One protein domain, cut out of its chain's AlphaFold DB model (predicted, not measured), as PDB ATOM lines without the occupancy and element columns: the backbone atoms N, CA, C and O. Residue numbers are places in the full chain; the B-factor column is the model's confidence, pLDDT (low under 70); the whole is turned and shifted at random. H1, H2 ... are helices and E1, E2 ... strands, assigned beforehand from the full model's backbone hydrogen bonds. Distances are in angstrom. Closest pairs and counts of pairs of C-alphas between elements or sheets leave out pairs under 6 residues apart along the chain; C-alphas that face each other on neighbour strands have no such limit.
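Overview. This is residues 164 to 257 of the 262 residues of the protein "SMI1/KNR4 family protein" of Rickettsiales endosymbiont of Peranema trichophorum (UniProt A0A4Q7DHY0). A twisted sheet of six strands makes a wall, with two short helices on one side of it and its first hairpin, E1 and E2, reaching out from the other strands as a long arm. The short helix H2 packs over E4 and E5 on one face of the sheet, and H1, at a corner with H2, only grazes the sheet. The 94 printed residues hold two named helices and six named strands, along the chain E1 E2 H1 H2 E3 E4 E5 E6; the sheet's order is E1 E2 E3 E4 E5 E6, antiparallel throughout, and the class is mixed. The whole is only just compact, close to loose, with a radius of gyration of the C-alphas of 14.4 A, and it is elongated, spanning 45 by 29 by 24 A.

Arrangement. Start with E1, residues 164 to 170, an edge strand that forms a hairpin with E2, residues 176 to 185; N 165 and O 182 are 3.0 A apart. E2 bends by 53 degrees at residue 179, and its pairing is staggered: residues 176 to 183 pair with E1, residues 183 to 185 with E3, residues 217 to 221. Look there for N 185 and O 217, 2.8 A apart. H1, residues 194 to 199, and H2, residues 201 to 207, touch only at the corner, with C-alphas 196 and 203 closest at 5.5 A, at a steep tilt of 62 degrees. E3 opens a meander, each strand the antiparallel neighbour of the one before, with E4, residues 228 to 234, E5, residues 239 to 246, and E6, residues 249 to 256, the other edge strand. Its N and O pairs include N 218 and O 231, 2.9 A, N 230 and O 243, 2.8 A, and N 244 and O 251, 2.8 A. H2 is on the sheet at a height of 9.2 A, over E5 and only just over E4, where 3 of its C-alphas fall; it runs along the strands, at 9 degrees to E5 on the local plane. Its closest C-alphas to E4 are Val 203 and Leu 230, 7.5 A. Every O i to N i+4 pair is within hydrogen-bond range in H1, but 2 of 3 in H2.

Along the chain. Find C-alpha 164 at (97.857, -29.143, -3.590), where E1 begins its 19.4 A. E2 runs 25.8 A and ends at C-alpha 185, (90.068, -32.314, -1.148). E3 spans 13.8 A, E4 20.2 A and E5 22.9 A. E6 covers 23.5 A, ending at C-alpha 256, (84.094, -45.099, -18.521).

Size, cuts and confidence. The two C-alphas farthest apart, Glu 173 and Ile 212, are 45.7 A apart. The printed part has no cut, and no link is long. Low confidence, pLDDT under 70, falls on residues 169 to 172, 174 to 180 and 256 to 257; the mean of the printed part is 86.5.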
ATOM      1  N   LEU A 164      97.599 -29.863  -2.351       89.62
ATOM      2  CA  LEU A 164      97.857 -29.143  -3.590       89.62
ATOM      3  C   LEU A 164      98.870 -29.934  -4.417       89.62
ATOM      4  O   LEU A 164      99.936 -30.292  -3.923       89.62
ATOM      5  N   ASP A 165      98.506 -30.232  -5.659       87.50
ATOM      6  CA  ASP A 165      99.387 -30.836  -6.658       87.50
ATOM      7  C   ASP A 165      99.672 -29.792  -7.741       87.50
ATOM      8  O   ASP A 165      98.759 -29.382  -8.466       87.50
ATOM      9  N   ILE A 166     100.928 -29.337  -7.786       78.12
ATOM     10  CA  ILE A 166     101.419 -28.307  -8.705       78.12
ATOM     11  C   ILE A 166     102.218 -28.984  -9.815       78.12
ATOM     12  O   ILE A 166     103.295 -29.538  -9.583       78.12
ATOM     13  N   GLU A 167     101.742 -28.864 -11.051       72.69
ATOM     14  CA  GLU A 167     102.529 -29.246 -12.224       72.69
ATOM     15  C   GLU A 167     103.381 -28.060 -12.709       72.69
ATOM     16  O   GLU A 167     102.867 -27.080 -13.257       72.69
ATOM     17  N   LEU A 168     104.702 -28.163 -12.528       70.31
ATOM     18  CA  LEU A 168     105.686 -27.186 -13.010       70.31
ATOM     19  C   LEU A 168     106.184 -27.544 -14.419       70.31
ATOM     20  O   LEU A 168     106.431 -28.711 -14.726       70.31
ATOM     21  N   TYR A 169     106.396 -26.538 -15.268       63.72
ATOM     22  CA  TYR A 169     107.069 -26.693 -16.560       63.72
ATOM     23  C   TYR A 169     108.007 -25.525 -16.856       63.72
ATOM     24  O   TYR A 169     107.846 -24.421 -16.344       63.72
ATOM     25  N   GLU A 170     108.990 -25.762 -17.720       65.56
ATOM     26  CA  GLU A 170     109.862 -24.704 -18.222       65.56
ATOM     27  C   GLU A 170     109.162 -23.936 -19.346       65.56
ATOM     28  O   GLU A 170     108.756 -24.493 -20.373       65.56
ATOM     29  N   SER A 171     109.012 -22.631 -19.151       66.06
ATOM     30  CA  SER A 171     108.546 -21.712 -20.174       66.06
ATOM     31  C   SER A 171     109.558 -21.632 -21.317       66.06
ATOM     32  O   SER A 171     110.757 -21.874 -21.160       66.06
ATOM     33  N   ARG A 172     109.084 -21.216 -22.495       60.03
ATOM     34  CA  ARG A 172     109.940 -21.019 -23.678       60.03
ATOM     35  C   ARG A 172     111.018 -19.947 -23.482       60.03
ATOM     36  O   ARG A 172     111.949 -19.890 -24.278       60.03
ATOM     37  N   GLU A 173     110.888 -19.113 -22.453       75.19
ATOM     38  CA  GLU A 173     111.830 -18.045 -22.100       75.19
ATOM     39  C   GLU A 173     112.815 -18.467 -20.993       75.19
ATOM     40  O   GLU A 173     113.620 -17.656 -20.545       75.19
ATOM     41  N   GLY A 174     112.797 -19.742 -20.576       62.38
ATOM     42  CA  GLY A 174     113.743 -20.298 -19.604       62.38
ATOM     43  C   GLY A 174     113.380 -20.053 -18.135       62.38
ATOM     44  O   GLY A 174     114.241 -20.199 -17.271       62.38
ATOM     45  N   GLY A 175     112.130 -19.682 -17.838       65.81
ATOM     46  CA  GLY A 175     111.607 -19.583 -16.469       65.81
ATOM     47  C   GLY A 175     110.732 -20.784 -16.108       65.81
ATOM     48  O   GLY A 175     110.043 -21.315 -16.971       65.81
ATOM     49  N   ILE A 176     110.714 -21.209 -14.844       59.12
ATOM     50  CA  ILE A 176     109.735 -22.202 -14.372       59.12
ATOM     51  C   ILE A 176     108.371 -21.511 -14.261       59.12
ATOM     52  O   ILE A 176     108.261 -20.432 -13.683       59.12
ATOM     53  N   THR A 177     107.333 -22.108 -14.835       59.25
ATOM     54  CA  THR A 177     105.942 -21.653 -14.741       59.25
ATOM     55  C   THR A 177     105.086 -22.800 -14.203       59.25
ATOM     56  O   THR A 177     105.250 -23.947 -14.617       59.25
ATOM     57  N   ALA A 178     104.195 -22.509 -13.254       59.03
ATOM     58  CA  ALA A 178     103.178 -23.456 -12.801       59.03
ATOM     59  C   ALA A 178     102.027 -23.476 -13.816       59.03
ATOM     60  O   ALA A 178     101.574 -22.417 -14.244       59.03
ATOM     61  N   ARG A 179     101.597 -24.668 -14.246       59.25
ATOM     62  CA  ARG A 179     100.557 -24.830 -15.282       59.25
ATOM     63  C   ARG A 179      99.162 -25.013 -14.719       59.25
ATOM     64  O   ARG A 179      98.170 -24.771 -15.402       59.25
ATOM     65  N   LYS A 180      99.081 -25.672 -13.567       61.84
ATOM     66  CA  LYS A 180      97.842 -26.306 -13.140       61.84
ATOM     67  C   LYS A 180      97.929 -26.714 -11.686       61.84
ATOM     68  O   LYS A 180      98.633 -27.665 -11.349       61.84
ATOM     69  N   ASP A 181      97.156 -26.011 -10.880       76.81
ATOM     70  CA  ASP A 181      96.954 -26.333  -9.483       76.81
ATOM     71  C   ASP A 181      95.758 -27.276  -9.392       76.81
ATOM     72  O   ASP A 181      94.629 -26.922  -9.752       76.81
ATOM     73  N   LYS A 182      96.002 -28.511  -8.953       88.50
ATOM     74  CA  LYS A 182      94.924 -29.431  -8.584       88.50
ATOM     75  C   LYS A 182      94.741 -29.368  -7.079       88.50
ATOM     76  O   LYS A 182      95.614 -29.788  -6.320       88.50
ATOM     77  N   LEU A 183      93.579 -28.886  -6.655       91.88
ATOM     78  CA  LEU A 183      93.199 -28.882  -5.250       91.88
ATOM     79  C   LEU A 183      92.635 -30.261  -4.909       91.88
ATOM     80  O   LEU A 183      91.604 -30.674  -5.443       91.88
ATOM     81  N   ILE A 184      93.326 -30.986  -4.037       94.62
ATOM     82  CA  ILE A 184      92.973 -32.337  -3.607       94.62
ATOM     83  C   ILE A 184      92.251 -32.247  -2.265       94.62
ATOM     84  O   ILE A 184      92.860 -32.146  -1.196       94.62
ATOM     85  N   HIS A 185      90.933 -32.318  -2.313       95.50
ATOM     86  CA  HIS A 185      90.068 -32.314  -1.148       95.50
ATOM     87  C   HIS A 185      89.698 -33.725  -0.691       95.50
ATOM     88  O   HIS A 185      89.754 -34.697  -1.441       95.50
ATOM     89  N   ASP A 186      89.250 -33.803   0.555       95.38
ATOM     90  CA  ASP A 186      88.472 -34.917   1.075       95.38
ATOM     91  C   ASP A 186      87.048 -34.419   1.390       95.38
ATOM     92  O   ASP A 186      86.715 -33.239   1.243       95.38
ATOM     93  N   ARG A 187      86.174 -35.320   1.842       94.25
ATOM     94  CA  ARG A 187      84.781 -34.970   2.172       94.25
ATOM     95  C   ARG A 187      84.644 -33.928   3.286       94.25
ATOM     96  O   ARG A 187      83.582 -33.321   3.398       94.25
ATOM     97  N   TYR A 188      85.665 -33.779   4.128       95.12
ATOM     98  CA  TYR A 188      85.672 -32.853   5.255       95.12
ATOM     99  C   TYR A 188      86.121 -31.462   4.822       95.12
ATOM    100  O   TYR A 188      85.550 -30.497   5.310       95.12
ATOM    101  N   SER A 189      87.075 -31.346   3.888       94.69
ATOM    102  CA  SER A 189      87.588 -30.044   3.445       94.69
ATOM    103  C   SER A 189      86.733 -29.367   2.373       94.69
ATOM    104  O   SER A 189      86.749 -28.142   2.285       94.69
ATOM    105  N   ILE A 190      85.935 -30.119   1.598       94.31
ATOM    106  CA  ILE A 190      85.045 -29.552   0.562       94.31
ATOM    107  C   ILE A 190      84.176 -28.393   1.083       94.31
ATOM    108  O   ILE A 190      84.174 -27.348   0.442       94.31
ATOM    109  N   PRO A 191      83.439 -28.510   2.208       92.56
ATOM    110  CA  PRO A 191      82.577 -27.425   2.685       92.56
ATOM    111  C   PRO A 191      83.322 -26.131   3.033       92.56
ATOM    112  O   PRO A 191      82.703 -25.070   3.056       92.56
ATOM    113  N   PHE A 192      84.626 -26.213   3.307       90.94
ATOM    114  CA  PHE A 192      85.457 -25.059   3.639       90.94
ATOM    115  C   PHE A 192      86.071 -24.395   2.401       90.94
ATOM    116  O   PHE A 192      86.497 -23.240   2.494       90.94
ATOM    117  N   SER A 193      86.103 -25.090   1.256       90.12
ATOM    118  CA  SER A 193      86.783 -24.628   0.045       90.12
ATOM    119  C   SER A 193      86.201 -23.311  -0.480       90.12
ATOM    120  O   SER A 193      85.019 -22.994  -0.295       90.12
ATOM    121  N   THR A 194      87.027 -22.522  -1.162       86.38
ATOM    122  CA  THR A 194      86.572 -21.271  -1.784       86.38
ATOM    123  C   THR A 194      85.522 -21.532  -2.842       86.38
ATOM    124  O   THR A 194      84.551 -20.788  -2.956       86.38
ATOM    125  N   GLU A 195      85.675 -22.608  -3.597       88.75
ATOM    126  CA  GLU A 195      84.748 -23.025  -4.637       88.75
ATOM    127  C   GLU A 195      83.385 -23.329  -4.018       88.75
ATOM    128  O   GLU A 195      82.362 -22.885  -4.538       88.75
ATOM    129  N   ALA A 196      83.352 -24.004  -2.865       90.50
ATOM    130  CA  ALA A 196      82.120 -24.215  -2.115       90.50
ATOM    131  C   ALA A 196      81.521 -22.896  -1.601       90.50
ATOM    132  O   ALA A 196      80.307 -22.717  -1.686       90.50
ATOM    133  N   LYS A 197      82.336 -21.933  -1.148       87.62
ATOM    134  CA  LYS A 197      81.856 -20.585  -0.777       87.62
ATOM    135  C   LYS A 197      81.290 -19.816  -1.980       87.62
ATOM    136  O   LYS A 197      80.292 -19.115  -1.840       87.62
ATOM    137  N   ARG A 198      81.905 -19.956  -3.158       86.69
ATOM    138  CA  ARG A 198      81.556 -19.231  -4.393       86.69
ATOM    139  C   ARG A 198      80.340 -19.819  -5.107       86.69
ATOM    140  O   ARG A 198      79.495 -19.068  -5.582       86.69
ATOM    141  N   TYR A 199      80.253 -21.143  -5.194       90.56
ATOM    142  CA  TYR A 199      79.250 -21.857  -5.995       90.56
ATOM    143  C   TYR A 199      78.247 -22.663  -5.150       90.56
ATOM    144  O   TYR A 199      77.287 -23.221  -5.689       90.56
ATOM    145  N   GLY A 200      78.430 -22.722  -3.829       91.62
ATOM    146  CA  GLY A 200      77.477 -23.306  -2.888       91.62
ATOM    147  C   GLY A 200      77.129 -24.764  -3.198       91.62
ATOM    148  O   GLY A 200      78.000 -25.606  -3.436       91.62
ATOM    149  N   GLU A 201      75.824 -25.056  -3.228       94.06
ATOM    150  CA  GLU A 201      75.289 -26.403  -3.478       94.06
ATOM    151  C   GLU A 201      75.652 -26.973  -4.857       94.06
ATOM    152  O   GLU A 201      75.586 -28.190  -5.045       94.06
ATOM    153  N   VAL A 202      76.089 -26.149  -5.817       94.75
ATOM    154  CA  VAL A 202      76.590 -26.659  -7.103       94.75
ATOM    155  C   VAL A 202      77.862 -27.489  -6.898       94.75
ATOM    156  O   VAL A 202      78.002 -28.540  -7.529       94.75
ATOM    157  N   VAL A 203      78.749 -27.067  -5.989       94.69
ATOM    158  CA  VAL A 203      79.985 -27.785  -5.638       94.69
ATOM    159  C   VAL A 203      79.698 -28.861  -4.596       94.69
ATOM    160  O   VAL A 203      79.929 -30.047  -4.840       94.69
ATOM    161  N   THR A 204      79.137 -28.485  -3.444       95.44
ATOM    162  CA  THR A 204      78.954 -29.430  -2.328       95.44
ATOM    163  C   THR A 204      77.981 -30.553  -2.694       95.44
ATOM    164  O   THR A 204      78.211 -31.714  -2.353       95.44
ATOM    165  N   GLY A 205      76.925 -30.244  -3.449       95.12
ATOM    166  CA  GLY A 205      75.931 -31.210  -3.905       95.12
ATOM    167  C   GLY A 205      76.450 -32.176  -4.971       95.12
ATOM    168  O   GLY A 205      75.910 -33.277  -5.085       95.12
ATOM    169  N   PHE A 206      77.484 -31.813  -5.741       96.31
ATOM    170  CA  PHE A 206      78.151 -32.739  -6.664       96.31
ATOM    171  C   PHE A 206      78.895 -33.829  -5.892       96.31
ATOM    172  O   PHE A 206      78.616 -35.014  -6.070       96.31
ATOM    173  N   PHE A 207      79.770 -33.427  -4.971       96.56
ATOM    174  CA  PHE A 207      80.590 -34.364  -4.205       96.56
ATOM    175  C   PHE A 207      79.798 -35.172  -3.173       96.56
ATOM    176  O   PHE A 207      80.137 -36.321  -2.910       96.56
ATOM    177  N   ARG A 208      78.682 -34.640  -2.652       95.12
ATOM    178  CA  ARG A 208      77.777 -35.375  -1.745       95.12
ATOM    179  C   ARG A 208      77.181 -36.639  -2.379       95.12
ATOM    180  O   ARG A 208      76.765 -37.534  -1.649       95.12
ATOM    181  N   ARG A 209      77.119 -36.717  -3.715       93.56
ATOM    182  CA  ARG A 209      76.629 -37.902  -4.442       93.56
ATOM    183  C   ARG A 209      77.677 -39.003  -4.580       93.56
ATOM    184  O   ARG A 209      77.311 -40.118  -4.936       93.56
ATOM    185  N   ALA A 210      78.946 -38.700  -4.320       95.56
ATOM    186  CA  ALA A 210      80.011 -39.674  -4.451       95.56
ATOM    187  C   ALA A 210      79.842 -40.820  -3.433       95.56
ATOM    188  O   ALA A 210      79.500 -40.566  -2.271       95.56
ATOM    189  N   PRO A 211      80.110 -42.074  -3.833       95.25
ATOM    190  CA  PRO A 211      80.139 -43.213  -2.924       95.25
ATOM    191  C   PRO A 211      81.075 -43.013  -1.723       95.25
ATOM    192  O   PRO A 211      82.031 -42.239  -1.757       95.25
ATOM    193  N   ILE A 212      80.822 -43.756  -0.642       92.88
ATOM    194  CA  ILE A 212      81.615 -43.683   0.597       92.88
ATOM    195  C   ILE A 212      83.095 -44.043   0.392       92.88
ATOM    196  O   ILE A 212      83.935 -43.536   1.125       92.88
ATOM    197  N   GLU A 213      83.401 -44.877  -0.605       94.88
ATOM    198  CA  GLU A 213      84.763 -45.298  -0.964       94.88
ATOM    199  C   GLU A 213      85.601 -44.207  -1.637       94.88
ATOM    200  O   GLU A 213      86.809 -44.369  -1.788       94.88
ATOM    201  N   VAL A 214      84.978 -43.106  -2.060       96.06
ATOM    202  CA  VAL A 214      85.704 -41.972  -2.620       96.06
ATOM    203  C   VAL A 214      86.368 -41.207  -1.479       96.06
ATOM    204  O   VAL A 214      85.698 -40.657  -0.594       96.06
ATOM    205  N   GLU A 215      87.697 -41.193  -1.513       93.44
ATOM    206  CA  GLU A 215      88.549 -40.537  -0.518       93.44
ATOM    207  C   GLU A 215      89.096 -39.192  -1.006       93.44
ATOM    208  O   GLU A 215      89.371 -38.319  -0.184       93.44
ATOM    209  N   GLU A 216      89.208 -39.009  -2.327       95.75
ATOM    210  CA  GLU A 216      89.786 -37.817  -2.944       95.75
ATOM    211  C   GLU A 216      88.832 -37.172  -3.944       95.75
ATOM    212  O   GLU A 216      88.211 -37.833  -4.782       95.75
ATOM    213  N   TYR A 217      88.753 -35.851  -3.854       96.69
ATOM    214  CA  TYR A 217      87.935 -34.990  -4.686       96.69
ATOM    215  C   TYR A 217      88.820 -33.896  -5.244       96.69
ATOM    216  O   TYR A 217      89.510 -33.220  -4.487       96.69
ATOM    217  N   ILE A 218      88.801 -33.712  -6.553       95.50
ATOM    218  CA  ILE A 218      89.683 -32.758  -7.206       95.50
ATOM    219  C   ILE A 218      88.880 -31.555  -7.668       95.50
ATOM    220  O   ILE A 218      87.806 -31.708  -8.261       95.50
ATOM    221  N   MET A 219      89.423 -30.371  -7.406       93.38
ATOM    222  CA  MET A 219      88.965 -29.110  -7.976       93.38
ATOM    223  C   MET A 219      90.106 -28.485  -8.775       93.38
ATOM    224  O   MET A 219      91.255 -28.497  -8.339       93.38
ATOM    225  N   GLU A 220      89.792 -27.978  -9.959       90.81
ATOM    226  CA  GLU A 220      90.770 -27.409 -10.882       90.81
ATOM    227  C   GLU A 220      90.130 -26.277 -11.688       90.81
ATOM    228  O   GLU A 220      89.027 -26.442 -12.210       90.81
ATOM    229  N   GLU A 221      90.825 -25.150 -11.838       86.56
ATOM    230  CA  GLU A 221      90.410 -24.065 -12.729       86.56
ATOM    231  C   GLU A 221      91.183 -24.133 -14.054       86.56
ATOM    232  O   GLU A 221      92.411 -24.191 -14.082       86.56
ATOM    233  N   THR A 222      90.472 -24.100 -15.181       82.38
ATOM    234  CA  THR A 222      91.114 -24.094 -16.501       82.38
ATOM    235  C   THR A 222      91.735 -22.724 -16.800       82.38
ATOM    236  O   THR A 222      91.045 -21.707 -16.699       82.38
ATOM    237  N   GLU A 223      92.983 -22.679 -17.272       73.12
ATOM    238  CA  GLU A 223      93.685 -21.418 -17.569       73.12
ATOM    239  C   GLU A 223      92.968 -20.534 -18.607       73.12
ATOM    240  O   GLU A 223      92.906 -19.315 -18.448       73.12
ATOM    241  N   SER A 224      92.435 -21.136 -19.678       73.75
ATOM    242  CA  SER A 224      91.934 -20.404 -20.850       73.75
ATOM    243  C   SER A 224      90.526 -19.843 -20.673       73.75
ATOM    244  O   SER A 224      90.259 -18.717 -21.088       73.75
ATOM    245  N   THR A 225      89.620 -20.628 -20.095       78.31
ATOM    246  CA  THR A 225      88.196 -20.287 -19.976       78.31
ATOM    247  C   THR A 225      87.776 -19.951 -18.555       78.31
ATOM    248  O   THR A 225      86.661 -19.471 -18.368       78.31
ATOM    249  N   LYS A 226      88.658 -20.151 -17.563       84.06
ATOM    250  CA  LYS A 226      88.347 -19.972 -16.136       84.06
ATOM    251  C   LYS A 226      87.166 -20.827 -15.664       84.06
ATOM    252  O   LYS A 226      86.471 -20.482 -14.710       84.06
ATOM    253  N   ASP A 227      86.958 -21.956 -16.338       90.38
ATOM    254  CA  ASP A 227      85.981 -22.961 -15.954       90.38
ATOM    255  C   ASP A 227      86.471 -23.722 -14.725       90.38
ATOM    256  O   ASP A 227      87.636 -24.115 -14.656       90.38
ATOM    257  N   LEU A 228      85.563 -23.990 -13.790       92.00
ATOM    258  CA  LEU A 228      85.842 -24.839 -12.640       92.00
ATOM    259  C   LEU A 228      85.459 -26.285 -12.966       92.00
ATOM    260  O   LEU A 228      84.300 -26.583 -13.266       92.00
ATOM    261  N   LEU A 229      86.434 -27.183 -12.887       94.38
ATOM    262  CA  LEU A 229      86.270 -28.622 -13.024       94.38
ATOM    263  C   LEU A 229      86.292 -29.271 -11.643       94.38
ATOM    264  O   LEU A 229      87.226 -29.096 -10.869       94.38
ATOM    265  N   LEU A 230      85.265 -30.062 -11.360       95.88
ATOM    266  CA  LEU A 230      85.125 -30.866 -10.155       95.88
ATOM    267  C   LEU A 230      85.131 -32.325 -10.567       95.88
ATOM    268  O   LEU A 230      84.345 -32.704 -11.434       95.88
ATOM    269  N   TRP A 231      85.942 -33.175  -9.951       95.81
ATOM    270  CA  TRP A 231      85.895 -34.591 -10.296       95.81
ATOM    271  C   TRP A 231      86.298 -35.525  -9.167       95.81
ATOM    272  O   TRP A 231      86.985 -35.149  -8.222       95.81
ATOM    273  N   TYR A 232      85.830 -36.763  -9.277       96.62
ATOM    274  CA  TYR A 232      86.208 -37.871  -8.410       96.62
ATOM    275  C   TYR A 232      86.163 -39.189  -9.178       96.62
ATOM    276  O   TYR A 232      85.500 -39.305 -10.212       96.62
ATOM    277  N   GLU A 233      86.873 -40.188  -8.666       95.81
ATOM    278  CA  GLU A 233      86.932 -41.526  -9.248       95.81
ATOM    279  C   GLU A 233      86.297 -42.548  -8.306       95.81
ATOM    280  O   GLU A 233      86.586 -42.576  -7.109       95.81
ATOM    281  N   VAL A 234      85.440 -43.404  -8.860       95.81
ATOM    282  CA  VAL A 234      84.842 -44.546  -8.165       95.81
ATOM    283  C   VAL A 234      85.580 -45.793  -8.631       95.81
ATOM    284  O   VAL A 234      85.282 -46.361  -9.686       95.81
ATOM    285  N   LYS A 235      86.594 -46.193  -7.858       92.56
ATOM    286  CA  LYS A 235      87.522 -47.271  -8.235       92.56
ATOM    287  C   LYS A 235      86.819 -48.614  -8.411       92.56
ATOM    288  O   LYS A 235      87.188 -49.364  -9.308       92.56
ATOM    289  N   SER A 236      85.800 -48.912  -7.599       93.31
ATOM    290  CA  SER A 236      85.030 -50.158  -7.731       93.31
ATOM    291  C   SER A 236      84.259 -50.251  -9.053       93.31
ATOM    292  O   SER A 236      84.005 -51.353  -9.540       93.31
ATOM    293  N   GLU A 237      83.932 -49.106  -9.655       92.25
ATOM    294  CA  GLU A 237      83.214 -49.008 -10.927       92.25
ATOM    295  C   GLU A 237      84.151 -48.767 -12.120       92.25
ATOM    296  O   GLU A 237      83.728 -48.903 -13.268       92.25
ATOM    297  N   GLY A 238      85.416 -48.404 -11.877       92.00
ATOM    298  CA  GLY A 238      86.345 -47.979 -12.927       92.00
ATOM    299  C   GLY A 238      85.856 -46.729 -13.667       92.00
ATOM    300  O   GLY A 238      86.066 -46.603 -14.877       92.00
ATOM    301  N   LYS A 239      85.152 -45.838 -12.959       93.69
ATOM    302  CA  LYS A 239      84.505 -44.651 -13.527       93.69
ATOM    303  C   LYS A 239      85.038 -43.365 -12.930       93.69
ATOM    304  O   LYS A 239      85.289 -43.275 -11.728       93.69
ATOM    305  N   LYS A 240      85.105 -42.339 -13.776       94.88
ATOM    306  CA  LYS A 240      85.423 -40.969 -13.383       94.88
ATOM    307  C   LYS A 240      84.221 -40.066 -13.624       94.88
ATOM    308  O   LYS A 240      83.687 -40.011 -14.730       94.88
ATOM    309  N   TYR A 241      83.836 -39.336 -12.588       96.31
ATOM    310  CA  TYR A 241      82.744 -38.373 -12.617       96.31
ATOM    311  C   TYR A 241      83.321 -36.972 -12.649       96.31
ATOM    312  O   TYR A 241      84.188 -36.650 -11.841       96.31
ATOM    313  N   CYS A 242      82.835 -36.141 -13.563       96.25
ATOM    314  CA  CYS A 242      83.271 -34.762 -13.719       96.25
ATOM    315  C   CYS A 242      82.063 -33.827 -13.774       96.25
ATOM    316  O   CYS A 242      81.049 -34.151 -14.387       96.25
ATOM    317  N   ARG A 243      82.190 -32.656 -13.165       96.06
ATOM    318  CA  ARG A 243      81.293 -31.519 -13.329       96.06
ATOM    319  C   ARG A 243      82.111 -30.323 -13.769       96.06
ATOM    320  O   ARG A 243      83.102 -29.986 -13.132       96.06
ATOM    321  N   LYS A 244      81.658 -29.660 -14.821       95.38
ATOM    322  CA  LYS A 244      82.201 -28.398 -15.303       95.38
ATOM    323  C   LYS A 244      81.243 -27.267 -14.966       95.38
ATOM    324  O   LYS A 244      80.035 -27.406 -15.151       95.38
ATOM    325  N   ILE A 245      81.790 -26.156 -14.486       94.62
ATOM    326  CA  ILE A 245      81.055 -24.924 -14.210       94.62
ATOM    327  C   ILE A 245      81.656 -23.809 -15.069       94.62
ATOM    328  O   ILE A 245      82.816 -23.446 -14.882       94.62
ATOM    329  N   SER A 246      80.852 -23.267 -15.984       92.75
ATOM    330  CA  SER A 246      81.232 -22.235 -16.959       92.75
ATOM    331  C   SER A 246      80.226 -21.095 -16.910       92.75
ATOM    332  O   SER A 246      79.075 -21.292 -17.282       92.75
ATOM    333  N   ASP A 247      80.630 -19.914 -16.435       83.81
ATOM    334  CA  ASP A 247      79.764 -18.718 -16.377       83.81
ATOM    335  C   ASP A 247      78.358 -18.993 -15.781       83.81
ATOM    336  O   ASP A 247      77.317 -18.605 -16.309       83.81
ATOM    337  N   GLY A 248      78.315 -19.772 -14.692       77.69
ATOM    338  CA  GLY A 248      77.077 -20.169 -14.007       77.69
ATOM    339  C   GLY A 248      76.308 -21.339 -14.641       77.69
ATOM    340  O   GLY A 248      75.357 -21.830 -14.033       77.69
ATOM    341  N   GLN A 249      76.719 -21.827 -15.813       90.81
ATOM    342  CA  GLN A 249      76.201 -23.058 -16.415       90.81
ATOM    343  C   GLN A 249      76.928 -24.283 -15.858       90.81
ATOM    344  O   GLN A 249      78.106 -24.209 -15.510       90.81
ATOM    345  N   VAL A 250      76.215 -25.407 -15.757       94.81
ATOM    346  CA  VAL A 250      76.715 -26.650 -15.156       94.81
ATOM    347  C   VAL A 250      76.527 -27.801 -16.133       94.81
ATOM    348  O   VAL A 250      75.406 -28.056 -16.573       94.81
ATOM    349  N   GLU A 251      77.606 -28.522 -16.416       94.75
ATOM    350  CA  GLU A 251      77.605 -29.718 -17.262       94.75
ATOM    351  C   GLU A 251      78.254 -30.888 -16.511       94.75
ATOM    352  O   GLU A 251      79.368 -30.762 -16.002       94.75
ATOM    353  N   ASP A 252      77.558 -32.026 -16.431       94.00
ATOM    354  CA  ASP A 252      78.058 -33.249 -15.795       94.00
ATOM    355  C   ASP A 252      78.470 -34.264 -16.871       94.00
ATOM    356  O   ASP A 252      77.733 -34.505 -17.830       94.00
ATOM    357  N   TYR A 253      79.624 -34.901 -16.680       90.44
ATOM    358  CA  TYR A 253      80.168 -35.924 -17.568       90.44
ATOM    359  C   TYR A 253      80.575 -37.169 -16.771       90.44
ATOM    360  O   TYR A 253      81.082 -37.077 -15.650       90.44
ATOM    361  N   GLU A 254      80.412 -38.336 -17.386       88.38
ATOM    362  CA  GLU A 254      80.913 -39.622 -16.893       88.38
ATOM    363  C   GLU A 254      81.890 -40.185 -17.933       88.38
ATOM    364  O   GLU A 254      81.552 -40.285 -19.112       88.38
ATOM    365  N   GLN A 255      83.103 -40.542 -17.511       78.56
ATOM    366  CA  GLN A 255      84.067 -41.262 -18.343       78.56
ATOM    367  C   GLN A 255      84.181 -42.712 -17.858       78.56
ATOM    368  O   GLN A 255      84.435 -42.961 -16.676       78.56
ATOM    369  N   GLY A 256      83.983 -43.662 -18.777       52.88
ATOM    370  CA  GLY A 256      84.094 -45.099 -18.521       52.88
ATOM    371  C   GLY A 256      85.483 -45.650 -18.853       52.88
ATOM    372  O   GLY A 256      85.966 -45.459 -19.965       52.88
ATOM    373  N   SER A 257      86.068 -46.370 -17.886       47.34
ATOM    374  CA  SER A 257      87.333 -47.123 -17.900       47.34
ATOM    375  C   SER A 257      88.619 -46.345 -18.218       47.34
ATOM    376  O   SER A 257      88.854 -45.919 -19.344       47.34
TER     377      SER A 257